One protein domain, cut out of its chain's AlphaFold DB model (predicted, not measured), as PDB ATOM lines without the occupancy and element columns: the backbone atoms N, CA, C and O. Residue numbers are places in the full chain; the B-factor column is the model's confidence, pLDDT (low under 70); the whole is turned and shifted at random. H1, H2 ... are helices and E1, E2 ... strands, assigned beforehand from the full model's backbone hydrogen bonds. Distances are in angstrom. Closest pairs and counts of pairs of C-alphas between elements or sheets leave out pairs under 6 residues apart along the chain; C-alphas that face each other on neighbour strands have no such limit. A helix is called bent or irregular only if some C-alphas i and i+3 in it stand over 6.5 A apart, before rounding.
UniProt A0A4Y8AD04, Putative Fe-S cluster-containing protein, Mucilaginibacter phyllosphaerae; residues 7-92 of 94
ATOM      1  N   SER A   7     212.681 192.947 161.853       68.56
ATOM      2  CA  SER A   7     211.946 193.807 160.914       68.56
ATOM      3  C   SER A   7     211.483 195.167 161.469       68.56
ATOM      4  O   SER A   7     211.220 196.082 160.689       68.56
ATOM      5  N   GLY A   8     211.422 195.370 162.792       70.88
ATOM      6  CA  GLY A   8     210.981 196.642 163.391       70.88
ATOM      7  C   GLY A   8     211.866 197.850 163.040       70.88
ATOM      8  O   GLY A   8     211.353 198.942 162.776       70.88
ATOM      9  N   LYS A   9     213.191 197.658 162.966       73.00
ATOM     10  CA  LYS A   9     214.142 198.719 162.582       73.00
ATOM     11  C   LYS A   9     214.025 199.071 161.107       73.00
ATOM     12  O   LYS A   9     213.908 200.247 160.753       73.00
ATOM     13  N   ALA A  10     214.002 198.047 160.261       77.88
ATOM     14  CA  ALA A  10     213.757 198.178 158.834       77.88
ATOM     15  C   ALA A  10     212.437 198.918 158.555       77.88
ATOM     16  O   ALA A  10     212.378 199.790 157.685       77.88
ATOM     17  N   LEU A  11     211.393 198.629 159.337       77.12
ATOM     18  CA  LEU A  11     210.082 199.258 159.213       77.12
ATOM     19  C   LEU A  11     210.118 200.755 159.547       77.12
ATOM     20  O   LEU A  11     209.593 201.570 158.789       77.12
ATOM     21  N   ALA A  12     210.782 201.132 160.642       75.25
ATOM     22  CA  ALA A  12     210.940 202.533 161.031       75.25
ATOM     23  C   ALA A  12     211.708 203.351 159.974       75.25
ATOM     24  O   ALA A  12     211.373 204.515 159.727       75.25
ATOM     25  N   ARG A  13     212.712 202.740 159.323       78.81
ATOM     26  CA  ARG A  13     213.444 203.344 158.195       78.81
ATOM     27  C   ARG A  13     212.542 203.526 156.979       78.81
ATOM     28  O   ARG A  13     212.474 204.633 156.452       78.81
ATOM     29  N   LEU A  14     211.827 202.473 156.576       80.06
ATOM     30  CA  LEU A  14     210.917 202.494 155.426       80.06
ATOM     31  C   LEU A  14     209.843 203.580 155.564       80.06
ATOM     32  O   LEU A  14     209.523 204.273 154.601       80.06
ATOM     33  N   LEU A  15     209.294 203.734 156.767       78.62
ATOM     34  CA  LEU A  15     208.209 204.669 157.051       78.62
ATOM     35  C   LEU A  15     208.693 206.083 157.405       78.62
ATOM     36  O   LEU A  15     207.870 206.958 157.652       78.62
ATOM     37  N   GLY A  16     210.007 206.332 157.414       68.94
ATOM     38  CA  GLY A  16     210.556 207.680 157.554       68.94
ATOM     39  C   GLY A  16     210.446 208.286 158.958       68.94
ATOM     40  O   GLY A  16     210.157 209.473 159.076       68.94
ATOM     41  N   LYS A  17     210.734 207.507 160.016       63.47
ATOM     42  CA  LYS A  17     210.748 207.941 161.437       63.47
ATOM     43  C   LYS A  17     209.395 208.420 161.976       63.47
ATOM     44  O   LYS A  17     209.318 209.436 162.666       63.47
ATOM     45  N   LEU A  18     208.328 207.687 161.681       56.50
ATOM     46  CA  LEU A  18     206.998 208.065 162.148       56.50
ATOM     47  C   LEU A  18     206.749 207.746 163.642       56.50
ATOM     48  O   LEU A  18     205.817 208.336 164.165       56.50
ATOM     49  N   GLU A  19     207.575 206.928 164.325       60.62
ATOM     50  CA  GLU A  19     207.619 206.695 165.795       60.62
ATOM     51  C   GLU A  19     208.924 205.935 166.211       60.62
ATOM     52  O   GLU A  19     209.778 205.660 165.361       60.62
ATOM     53  N   THR A  20     209.107 205.585 167.498       61.31
ATOM     54  CA  THR A  20     210.243 204.777 168.012       61.31
ATOM     55  C   THR A  20     210.185 203.300 167.581       61.31
ATOM     56  O   THR A  20     209.120 202.766 167.280       61.31
ATOM     57  N   GLU A  21     211.324 202.595 167.579       59.97
ATOM     58  CA  GLU A  21     211.390 201.154 167.250       59.97
ATOM     59  C   GLU A  21     210.424 200.307 168.110       59.97
ATOM     60  O   GLU A  21     209.765 199.399 167.603       59.97
ATOM     61  N   GLU A  22     210.287 200.645 169.398       61.81
ATOM     62  CA  GLU A  22     209.357 199.997 170.333       61.81
ATOM     63  C   GLU A  22     207.885 200.225 169.984       61.81
ATOM     64  O   GLU A  22     207.062 199.332 170.189       61.81
ATOM     65  N   PHE A  23     207.530 201.389 169.432       64.19
ATOM     66  CA  PHE A  23     206.166 201.642 168.980       64.19
ATOM     67  C   PHE A  23     205.781 200.661 167.872       64.19
ATOM     68  O   PHE A  23     204.745 200.006 167.960       64.19
ATOM     69  N   TYR A  24     206.644 200.492 166.868       60.19
ATOM     70  CA  TYR A  24     206.416 199.529 165.792       60.19
ATOM     71  C   TYR A  24     206.442 198.086 166.284       60.19
ATOM     72  O   TYR A  24     205.629 197.283 165.837       60.19
ATOM     73  N   PHE A  25     207.307 197.760 167.243       60.78
ATOM     74  CA  PHE A  25     207.328 196.445 167.883       60.78
ATOM     75  C   PHE A  25     205.992 196.109 168.566       60.78
ATOM     76  O   PHE A  25     205.456 195.020 168.369       60.78
ATOM     77  N   ASN A  26     205.415 197.058 169.310       57.97
ATOM     78  CA  ASN A  26     204.144 196.871 170.020       57.97
ATOM     79  C   ASN A  26     202.922 196.828 169.086       57.97
ATOM     80  O   ASN A  26     201.870 196.309 169.457       57.97
ATOM     81  N   GLN A  27     203.056 197.357 167.870       55.78
ATOM     82  CA  GLN A  27     202.026 197.327 166.828       55.78
ATOM     83  C   GLN A  27     201.924 195.955 166.148       55.78
ATOM     84  O   GLN A  27     200.858 195.587 165.651       55.78
ATOM     85  N   LEU A  28     202.988 195.147 166.201       57.12
ATOM     86  CA  LEU A  28     203.017 193.778 165.685       57.12
ATOM     87  C   LEU A  28     202.284 192.795 166.619       57.12
ATOM     88  O   LEU A  28     202.785 191.732 166.979       57.12
ATOM     89  N   SER A  29     201.049 193.129 166.985       54.25
ATOM     90  CA  SER A  29     200.070 192.167 167.491       54.25
ATOM     91  C   SER A  29     199.515 191.398 166.300       54.25
ATOM     92  O   SER A  29     198.455 191.708 165.763       54.25
ATOM     93  N   GLY A  30     200.285 190.444 165.789       56.31
ATOM     94  CA  GLY A  30     199.758 189.616 164.720       56.31
ATOM     95  C   GLY A  30     199.051 188.388 165.245       56.31
ATOM     96  O   GLY A  30     199.395 187.795 166.269       56.31
ATOM     97  N   TYR A  31     198.029 188.029 164.494       65.25
ATOM     98  CA  TYR A  31     197.266 186.819 164.693       65.25
ATOM     99  C   TYR A  31     197.743 185.814 163.653       65.25
ATOM    100  O   TYR A  31     198.103 186.186 162.527       65.25
ATOM    101  N   ALA A  32     197.772 184.539 164.034       64.25
ATOM    102  CA  ALA A  32     197.957 183.481 163.059       64.25
ATOM    103  C   ALA A  32     196.809 183.565 162.045       64.25
ATOM    104  O   ALA A  32     195.637 183.618 162.424       64.25
ATOM    105  N   VAL A  33     197.140 183.620 160.762       69.81
ATOM    106  CA  VAL A  33     196.166 183.694 159.670       69.81
ATOM    107  C   VAL A  33     196.548 182.706 158.579       69.81
ATOM    108  O   VAL A  33     197.672 182.229 158.532       69.81
ATOM    109  N   SER A  34     195.610 182.409 157.683       74.12
ATOM    110  CA  SER A  34     195.895 181.756 156.404       74.12
ATOM    111  C   SER A  34     195.270 182.614 155.312       74.12
ATOM    112  O   SER A  34     194.094 182.468 154.979       74.12
ATOM    113  N   LYS A  35     196.024 183.613 154.838       77.56
ATOM    114  CA  LYS A  35     195.572 184.556 153.804       77.56
ATOM    115  C   LYS A  35     196.510 184.484 152.608       77.56
ATOM    116  O   LYS A  35     197.726 184.498 152.777       77.56
ATOM    117  N   PHE A  36     195.946 184.463 151.404       77.81
ATOM    118  CA  PHE A  36     196.739 184.608 150.190       77.81
ATOM    119  C   PHE A  36     197.247 186.043 150.051       77.81
ATOM    120  O   PHE A  36     196.467 186.999 150.086       77.81
ATOM    121  N   VAL A  37     198.551 186.174 149.861       77.62
ATOM    122  CA  VAL A  37     199.231 187.399 149.451       77.62
ATOM    123  C   VAL A  37     199.946 187.133 148.133       77.62
ATOM    124  O   VAL A  37     200.322 186.000 147.840       77.62
ATOM    125  N   ILE A  38     200.092 188.162 147.309       78.12
ATOM    126  CA  ILE A  38     200.925 188.074 146.112       78.12
ATOM    127  C   ILE A  38     202.328 188.489 146.528       78.12
ATOM    128  O   ILE A  38     202.514 189.586 147.052       78.12
ATOM    129  N   ASN A  39     203.288 187.586 146.361       74.81
ATOM    130  CA  ASN A  39     204.680 187.869 146.660       74.81
ATOM    131  C   ASN A  39     205.306 188.739 145.544       74.81
ATOM    132  O   ASN A  39     204.714 188.896 144.473       74.81
ATOM    133  N   PRO A  40     206.513 189.287 145.757       70.12
ATOM    134  CA  PRO A  40     207.237 190.089 144.769       70.12
ATOM    135  C   PRO A  40     207.423 189.424 143.402       70.12
ATOM    136  O   PRO A  40     207.548 190.118 142.408       70.12
ATOM    137  N   ALA A  41     207.424 188.090 143.341       74.88
ATOM    138  CA  ALA A  41     207.551 187.328 142.102       74.88
ATOM    139  C   ALA A  41     206.200 187.095 141.389       74.88
ATOM    140  O   ALA A  41     206.119 186.272 140.481       74.88
ATOM    141  N   GLY A  42     205.120 187.746 141.835       75.56
ATOM    142  CA  GLY A  42     203.775 187.596 141.271       75.56
ATOM    143  C   GLY A  42     203.062 186.295 141.663       75.56
ATOM    144  O   GLY A  42     201.950 186.035 141.202       75.56
ATOM    145  N   ASN A  43     203.661 185.477 142.531       79.62
ATOM    146  CA  ASN A  43     203.104 184.194 142.949       79.62
ATOM    147  C   ASN A  43     202.235 184.338 144.198       79.62
ATOM    148  O   ASN A  43     202.489 185.166 145.073       79.62
ATOM    149  N   LYS A  44     201.216 183.482 144.319       81.00
ATOM    150  CA  LYS A  44     200.425 183.379 145.552       81.00
ATOM    151  C   LYS A  44     201.277 182.738 146.646       81.00
ATOM    152  O   LYS A  44     201.714 181.601 146.497       81.00
ATOM    153  N   ALA A  45     201.441 183.439 147.757       79.06
ATOM    154  CA  ALA A  45     202.003 182.922 148.993       79.06
ATOM    155  C   ALA A  45     200.924 182.929 150.083       79.06
ATOM    156  O   ALA A  45     200.090 183.833 150.149       79.06
ATOM    157  N   THR A  46     200.913 181.909 150.937       83.12
ATOM    158  CA  THR A  46     199.993 181.851 152.079       83.12
ATOM    159  C   THR A  46     200.682 182.462 153.285       83.12
ATOM    160  O   THR A  46     201.571 181.840 153.854       83.12
ATOM    161  N   ALA A  47     200.275 183.656 153.702       80.69
ATOM    162  CA  ALA A  47     200.797 184.265 154.918       80.69
ATOM    163  C   ALA A  47     200.260 183.529 156.151       80.69
ATOM    164  O   ALA A  47     199.051 183.309 156.250       80.69
ATOM    165  N   TRP A  48     201.157 183.174 157.071       78.31
ATOM    166  CA  TRP A  48     200.856 182.508 158.347       78.31
ATOM    167  C   TRP A  48     200.652 183.495 159.490       78.31
ATOM    168  O   TRP A  48     200.025 183.180 160.499       78.31
ATOM    169  N   PHE A  49     201.171 184.706 159.330       77.25
ATOM    170  CA  PHE A  49     201.044 185.780 160.297       77.25
ATOM    171  C   PHE A  49     200.696 187.071 159.578       77.25
ATOM    172  O   PHE A  49     201.243 187.359 158.508       77.25
ATOM    173  N   LYS A  50     199.805 187.850 160.188       78.06
ATOM    174  CA  LYS A  50     199.462 189.194 159.739       78.06
ATOM    175  C   LYS A  50     199.574 190.164 160.905       78.06
ATOM    176  O   LYS A  50     198.825 190.033 161.867       78.06
ATOM    177  N   GLY A  51     200.459 191.146 160.778       77.75
ATOM    178  CA  GLY A  51     200.552 192.307 161.659       77.75
ATOM    179  C   GLY A  51     199.916 193.539 161.018       77.75
ATOM    180  O   GLY A  51     199.954 193.709 159.798       77.75
ATOM    181  N   HIS A  52     199.337 194.410 161.838       77.62
ATOM    182  CA  HIS A  52     198.860 195.720 161.404       77.62
ATOM    183  C   HIS A  52     199.903 196.775 161.766       77.62
ATOM    184  O   HIS A  52     200.437 196.766 162.870       77.62
ATOM    185  N   VAL A  53     200.190 197.686 160.840       76.25
ATOM    186  CA  VAL A  53     201.067 198.829 161.100       76.25
ATOM    187  C   VAL A  53     200.191 200.068 161.184       76.25
ATOM    188  O   VAL A  53     199.609 200.481 160.177       76.25
ATOM    189  N   LEU A  54     200.067 200.650 162.376       73.69
ATOM    190  CA  LEU A  54     199.332 201.892 162.594       73.69
ATOM    191  C   LEU A  54     200.305 203.062 162.792       73.69
ATOM    192  O   LEU A  54     201.402 202.902 163.316       73.69
ATOM    193  N   HIS A  55     199.873 204.258 162.417       72.62
ATOM    194  CA  HIS A  55     200.477 205.526 162.807       72.62
ATOM    195  C   HIS A  55     199.369 206.442 163.324       72.62
ATOM    196  O   HIS A  55     198.368 206.637 162.639       72.62
ATOM    197  N   ARG A  56     199.515 206.975 164.546       73.06
ATOM    198  CA  ARG A  56     198.482 207.800 165.212       73.06
ATOM    199  C   ARG A  56     197.078 207.167 165.163       73.06
ATOM    200  O   ARG A  56     196.099 207.839 164.858       73.06
ATOM    201  N   ASN A  57     196.993 205.863 165.443       71.56
ATOM    202  CA  ASN A  57     195.766 205.047 165.383       71.56
ATOM    203  C   ASN A  57     195.144 204.866 163.985       71.56
ATOM    204  O   ASN A  57     194.048 204.324 163.868       71.56
ATOM    205  N   VAL A  58     195.841 205.262 162.919       75.56
ATOM    206  CA  VAL A  58     195.427 205.030 161.531       75.56
ATOM    207  C   VAL A  58     196.253 203.893 160.948       75.56
ATOM    208  O   VAL A  58     197.478 203.933 161.011       75.56
ATOM    209  N   GLN A  59     195.607 202.884 160.362       79.00
ATOM    210  CA  GLN A  59     196.324 201.809 159.678       79.00
ATOM    211  C   GLN A  59     196.989 202.335 158.406       79.00
ATOM    212  O   GLN A  59     196.315 202.788 157.485       79.00
ATOM    213  N   ILE A  60     198.315 202.233 158.359       79.38
ATOM    214  CA  ILE A  60     199.145 202.673 157.234       79.38
ATOM    215  C   ILE A  60     199.755 201.501 156.461       79.38
ATOM    216  O   ILE A  60     200.232 201.686 155.341       79.38
ATOM    217  N   GLY A  61     199.735 200.288 157.019       83.25
ATOM    218  CA  GLY A  61     200.218 199.104 156.321       83.25
ATOM    219  C   GLY A  61     199.871 197.781 156.994       83.25
ATOM    220  O   GLY A  61     199.309 197.738 158.090       83.25
ATOM    221  N   GLU A  62     200.206 196.696 156.307       84.25
ATOM    222  CA  GLU A  62     200.037 195.316 156.761       84.25
ATOM    223  C   GLU A  62     201.354 194.559 156.572       84.25
ATOM    224  O   GLU A  62     201.912 194.567 155.474       84.25
ATOM    225  N   LEU A  63     201.838 193.912 157.634       83.94
ATOM    226  CA  LEU A  63     203.014 193.043 157.605       83.94
ATOM    227  C   LEU A  63     202.562 191.584 157.491       83.94
ATOM    228  O   LEU A  63     201.655 191.159 158.207       83.94
ATOM    229  N   TYR A  64     203.217 190.812 156.635       84.25
ATOM    230  CA  TYR A  64     202.915 189.414 156.368       84.25
ATOM    231  C   TYR A  64     204.171 188.559 156.504       84.25
ATOM    232  O   TYR A  64     205.198 188.894 155.922       84.25
ATOM    233  N   HIS A  65     204.075 187.433 157.212       82.31
ATOM    234  CA  HIS A  65     205.122 186.407 157.232       82.31
ATOM    235  C   HIS A  65     204.636 185.166 156.490       82.31
ATOM    236  O   HIS A  65     203.541 184.666 156.775       82.31
ATOM    237  N   CYS A  66     205.433 184.679 155.544       79.44
ATOM    238  CA  CYS A  66     205.108 183.523 154.717       79.44
ATOM    239  C   CYS A  66     205.997 182.312 155.067       79.44
ATOM    240  O   CYS A  66     207.106 182.475 155.574       79.44
ATOM    241  N   PRO A  67     205.530 181.076 154.808       71.81
ATOM    242  CA  PRO A  67     206.266 179.845 155.110       71.81
ATOM    243  C   PRO A  67     207.531 179.646 154.271       71.81
ATOM    244  O   PRO A  67     208.339 178.780 154.586       71.81
ATOM    245  N   ASP A  68     207.718 180.451 153.224       71.56
ATOM    246  CA  ASP A  68     208.970 180.552 152.470       71.56
ATOM    247  C   ASP A  68     210.077 181.286 153.256       71.56
ATOM    248  O   ASP A  68     211.170 181.477 152.730       71.56
ATOM    249  N   GLY A  69     209.802 181.710 154.496       74.44
ATOM    250  CA  GLY A  69     210.731 182.425 155.367       74.44
ATOM    251  C   GLY A  69     210.819 183.923 155.082       74.44
ATOM    252  O   GLY A  69     211.580 184.612 155.759       74.44
ATOM    253  N   HIS A  70     210.048 184.436 154.121       80.00
ATOM    254  CA  HIS A  70     210.083 185.840 153.734       80.00
ATOM    255  C   HIS A  70     209.019 186.655 154.476       80.00
ATOM    256  O   HIS A  70     207.927 186.177 154.809       80.00
ATOM    257  N   GLU A  71     209.345 187.924 154.714       83.75
ATOM    258  CA  GLU A  71     208.429 188.912 155.275       83.75
ATOM    259  C   GLU A  71     208.138 190.006 154.249       83.75
ATOM    260  O   GLU A  71     209.035 190.510 153.570       83.75
ATOM    261  N   TYR A  72     206.870 190.393 154.157       85.56
ATOM    262  CA  TYR A  72     206.389 191.401 153.223       85.56
ATOM    263  C   TYR A  72     205.639 192.491 153.973       85.56
ATOM    264  O   TYR A  72     204.872 192.198 154.889       85.56
ATOM    265  N   ILE A  73     205.792 193.741 153.549       85.44
ATOM    266  CA  ILE A  73     204.921 194.832 153.983       85.44
ATOM    267  C   ILE A  73     204.182 195.431 152.801       85.44
ATOM    268  O   ILE A  73     204.780 195.785 151.785       85.44
ATOM    269  N   HIS A  74     202.870 195.575 152.959       86.50
ATOM    270  CA  HIS A  74     202.018 196.331 152.054       86.50
ATOM    271  C   HIS A  74     201.683 197.670 152.701       86.50
ATOM    272  O   HIS A  74     201.000 197.714 153.723       86.50
ATOM    273  N   THR A  75     202.165 198.766 152.127       85.06
ATOM    274  CA  THR A  75     201.905 200.127 152.619       85.06
ATOM    275  C   THR A  75     201.898 201.104 151.451       85.06
ATOM    276  O   THR A  75     202.636 200.925 150.482       85.06
ATOM    277  N   ASN A  76     201.042 202.128 151.509       83.38
ATOM    278  CA  ASN A  76     200.921 203.150 150.460       83.38
ATOM    279  C   ASN A  76     200.738 202.566 149.041       83.38
ATOM    280  O   ASN A  76     201.306 203.073 148.075       83.38
ATOM    281  N   GLY A  77     199.986 201.463 148.921       82.19
ATOM    282  CA  GLY A  77     199.737 200.773 147.648       82.19
ATOM    283  C   GLY A  77     200.945 200.038 147.055       82.19
ATOM    284  O   GLY A  77     200.874 199.596 145.913       82.19
ATOM    285  N   LYS A  78     202.045 199.910 147.804       85.75
ATOM    286  CA  LYS A  78     203.280 199.249 147.377       85.75
ATOM    287  C   LYS A  78     203.604 198.062 148.273       85.75
ATOM    288  O   LYS A  78     203.301 198.078 149.469       85.75
ATOM    289  N   THR A  79     204.266 197.071 147.690       87.19
ATOM    290  CA  THR A  79     204.795 195.906 148.399       87.19
ATOM    291  C   THR A  79     206.297 196.060 148.574       87.19
ATOM    292  O   THR A  79     207.005 196.476 147.655       87.19
ATOM    293  N   TYR A  80     206.791 195.719 149.756       87.00
ATOM    294  CA  TYR A  80     208.216 195.672 150.040       87.00
ATOM    295  C   TYR A  80     208.574 194.324 150.647       87.00
ATOM    296  O   TYR A  80     207.822 193.793 151.466       87.00
ATOM    297  N   LEU A  81     209.720 193.788 150.239       87.88
ATOM    298  CA  LEU A  81     210.294 192.559 150.766       87.88
ATOM    299  C   LEU A  81     211.341 192.902 151.820       87.88
ATOM    300  O   LEU A  81     212.192 193.762 151.586       87.88
ATOM    301  N   TYR A  82     211.271 192.226 152.960       86.50
ATOM    302  CA  TYR A  82     212.306 192.298 153.977       86.50
ATOM    303  C   TYR A  82     213.523 191.466 153.570       86.50
ATOM    304  O   TYR A  82     213.395 190.290 153.230       86.50
ATOM    305  N   ASP A  83     214.699 192.074 153.650       84.69
ATOM    306  CA  ASP A  83     215.983 191.407 153.503       84.69
ATOM    307  C   ASP A  83     216.687 191.345 154.872       84.69
ATOM    308  O   ASP A  83     217.154 192.374 155.379       84.69
ATOM    309  N   PRO A  84     216.803 190.150 155.478       81.56
ATOM    310  CA  PRO A  84     217.451 189.993 156.774       81.56
ATOM    311  C   PRO A  84     218.970 190.213 156.723       81.56
ATOM    312  O   PRO A  84     219.575 190.430 157.770       81.56
ATOM    313  N   SER A  85     219.606 190.156 155.544       82.62
ATOM    314  CA  SER A  85     221.058 190.353 155.407       82.62
ATOM    315  C   SER A  85     221.471 191.817 155.543       82.62
ATOM    316  O   SER A  85     222.559 192.118 156.034       82.62
ATOM    317  N   THR A  86     220.584 192.730 155.155       83.69
ATOM    318  CA  THR A  86     220.801 194.180 155.202       83.69
ATOM    319  C   THR A  86     219.900 194.886 156.214       83.69
ATOM    320  O   THR A  86     220.045 196.097 156.398       83.69
ATOM    321  N   ASP A  87     218.999 194.153 156.880       82.25
ATOM    322  CA  ASP A  87     218.011 194.685 157.825       82.25
ATOM    323  C   ASP A  87     217.177 195.819 157.192       82.25
ATOM    324  O   ASP A  87     216.996 196.894 157.765       82.25
ATOM    325  N   ASN A  88     216.708 195.621 155.956       83.19
ATOM    326  CA  ASN A  88     215.975 196.643 155.204       83.19
ATOM    327  C   ASN A  88     214.791 196.072 154.420       83.19
ATOM    328  O   ASN A  88     214.734 194.890 154.096       83.19
ATOM    329  N   PHE A  89     213.845 196.955 154.099       85.12
ATOM    330  CA  PHE A  89     212.758 196.669 153.170       85.12
ATOM    331  C   PHE A  89     213.073 197.256 151.797       85.12
ATOM    332  O   PHE A  89     213.313 198.459 151.671       85.12
ATOM    333  N   TYR A  90     213.005 196.423 150.765       85.88
ATOM    334  CA  TYR A  90     213.206 196.832 149.378       85.88
ATOM    335  C   TYR A  90     211.897 196.791 148.612       85.88
ATOM    336  O   TYR A  90     211.086 195.887 148.804       85.88
ATOM    337  N   HIS A  91     211.689 197.776 147.737       84.25
ATOM    338  CA  HIS A  91     210.504 197.807 146.888       84.25
ATOM    339  C   HIS A  91     210.477 196.561 146.003       84.25
ATOM    340  O   HIS A  91     211.386 196.329 145.204       84.25
ATOM    341  N   ALA A  92     209.425 195.770 146.161       76.38
ATOM    342  CA  ALA A  92     209.168 194.618 145.329       76.38
ATOM    343  C   ALA A  92     208.637 195.119 143.987       76.38
ATOM    344  O   ALA A  92     207.502 195.583 143.899       76.38
TER     345      ALA A  92
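This is residues 7 to 92 of the 94 residues of the protein "Putative Fe-S cluster-containing protein" of Mucilaginibacter phyllosphaerae (UniProt A0A4Y8AD04). A strongly twisted sheet of six strands, a single up-and-back meander, curls round the short helix H1, which packs mostly on the edge strand E6. A second short helix, H2, packs across H1 and on E2, and the long strands E1 and E2 make a bent hairpin at the sheet's other edge. The printed part has 86 residues, with two named helices and then six named strands along the chain; the sheet's order is E1 - E2 - E3 - E4 - E5 - E6, all antiparallel, and the class is mixed, helices and strands. It is compact, with a radius of gyration of the C-alphas of 12.0 A and a rounded outline of 32 by 26 by 22 A.

H1 is residues 7 to 14, 10.3 A long, and its C-alpha 7 stands at (211.946, 193.807, 160.914). H2 is residues 21 to 27, 10.1 A. E1, residues 31 to 38, is 19.0 A long and bends by 68 degrees at residue 34. E2, residues 44 to 55, is the longest strand at 28.1 A, begins at C-alpha 44 (200.425, 183.379, 145.552) and bends by 81 degrees at residue 48. E3 is residues 58 to 65, 21.4 A; E4 is residues 71 to 75, 13.2 A; E5 is residues 78 to 83, 16.1 A. E6, residues 88 to 91, is 10.0 A long and ends at C-alpha 91 (210.504, 197.807, 146.888).

The strands form a meander, each the antiparallel neighbour of the one before, and each successive two are a hairpin. Across E1 and E2, N 37 and O 45 are 2.8 A apart; across E2 and E3, N 51 and O 63 are 2.8 A apart. Across E3 and E4, N 64 and O 72 are 2.8 A apart; across E4 and E5, N 73 and O 80 are 2.9 A apart; across E5 and E6, N 81 and O 90 are 2.9 A apart, each pair within hydrogen-bond range. H1 and H2 are on one face of the sheet, two layers. The closest C-alphas of H1 and E6 are those of Ala 10 and Asn 88, 4.5 A. H1 and E4 are near each other. The closest C-alphas of H2 and E2 are those of Gln 27 and Val 53, 6.0 A. H1 and H2 touch, closest at the C-alphas of Gly 8 and Phe 25, 5.8 A; their lines are only just about perpendicular, at 70.5 degrees. In H1 and H2 every O i to N i+4 pair is within hydrogen-bond range. E1 and E6, the edge strands, are apart.

The two farthest C-alphas, those of Thr 20 and Asn 43, are 33.2 A apart. The printed part has no cut. The link from H1 to H2 is short, the other links are tight, and no link is long. The mean pLDDT of the printed part is 75.6; residue 7 and residues 16 to 33 are under 70.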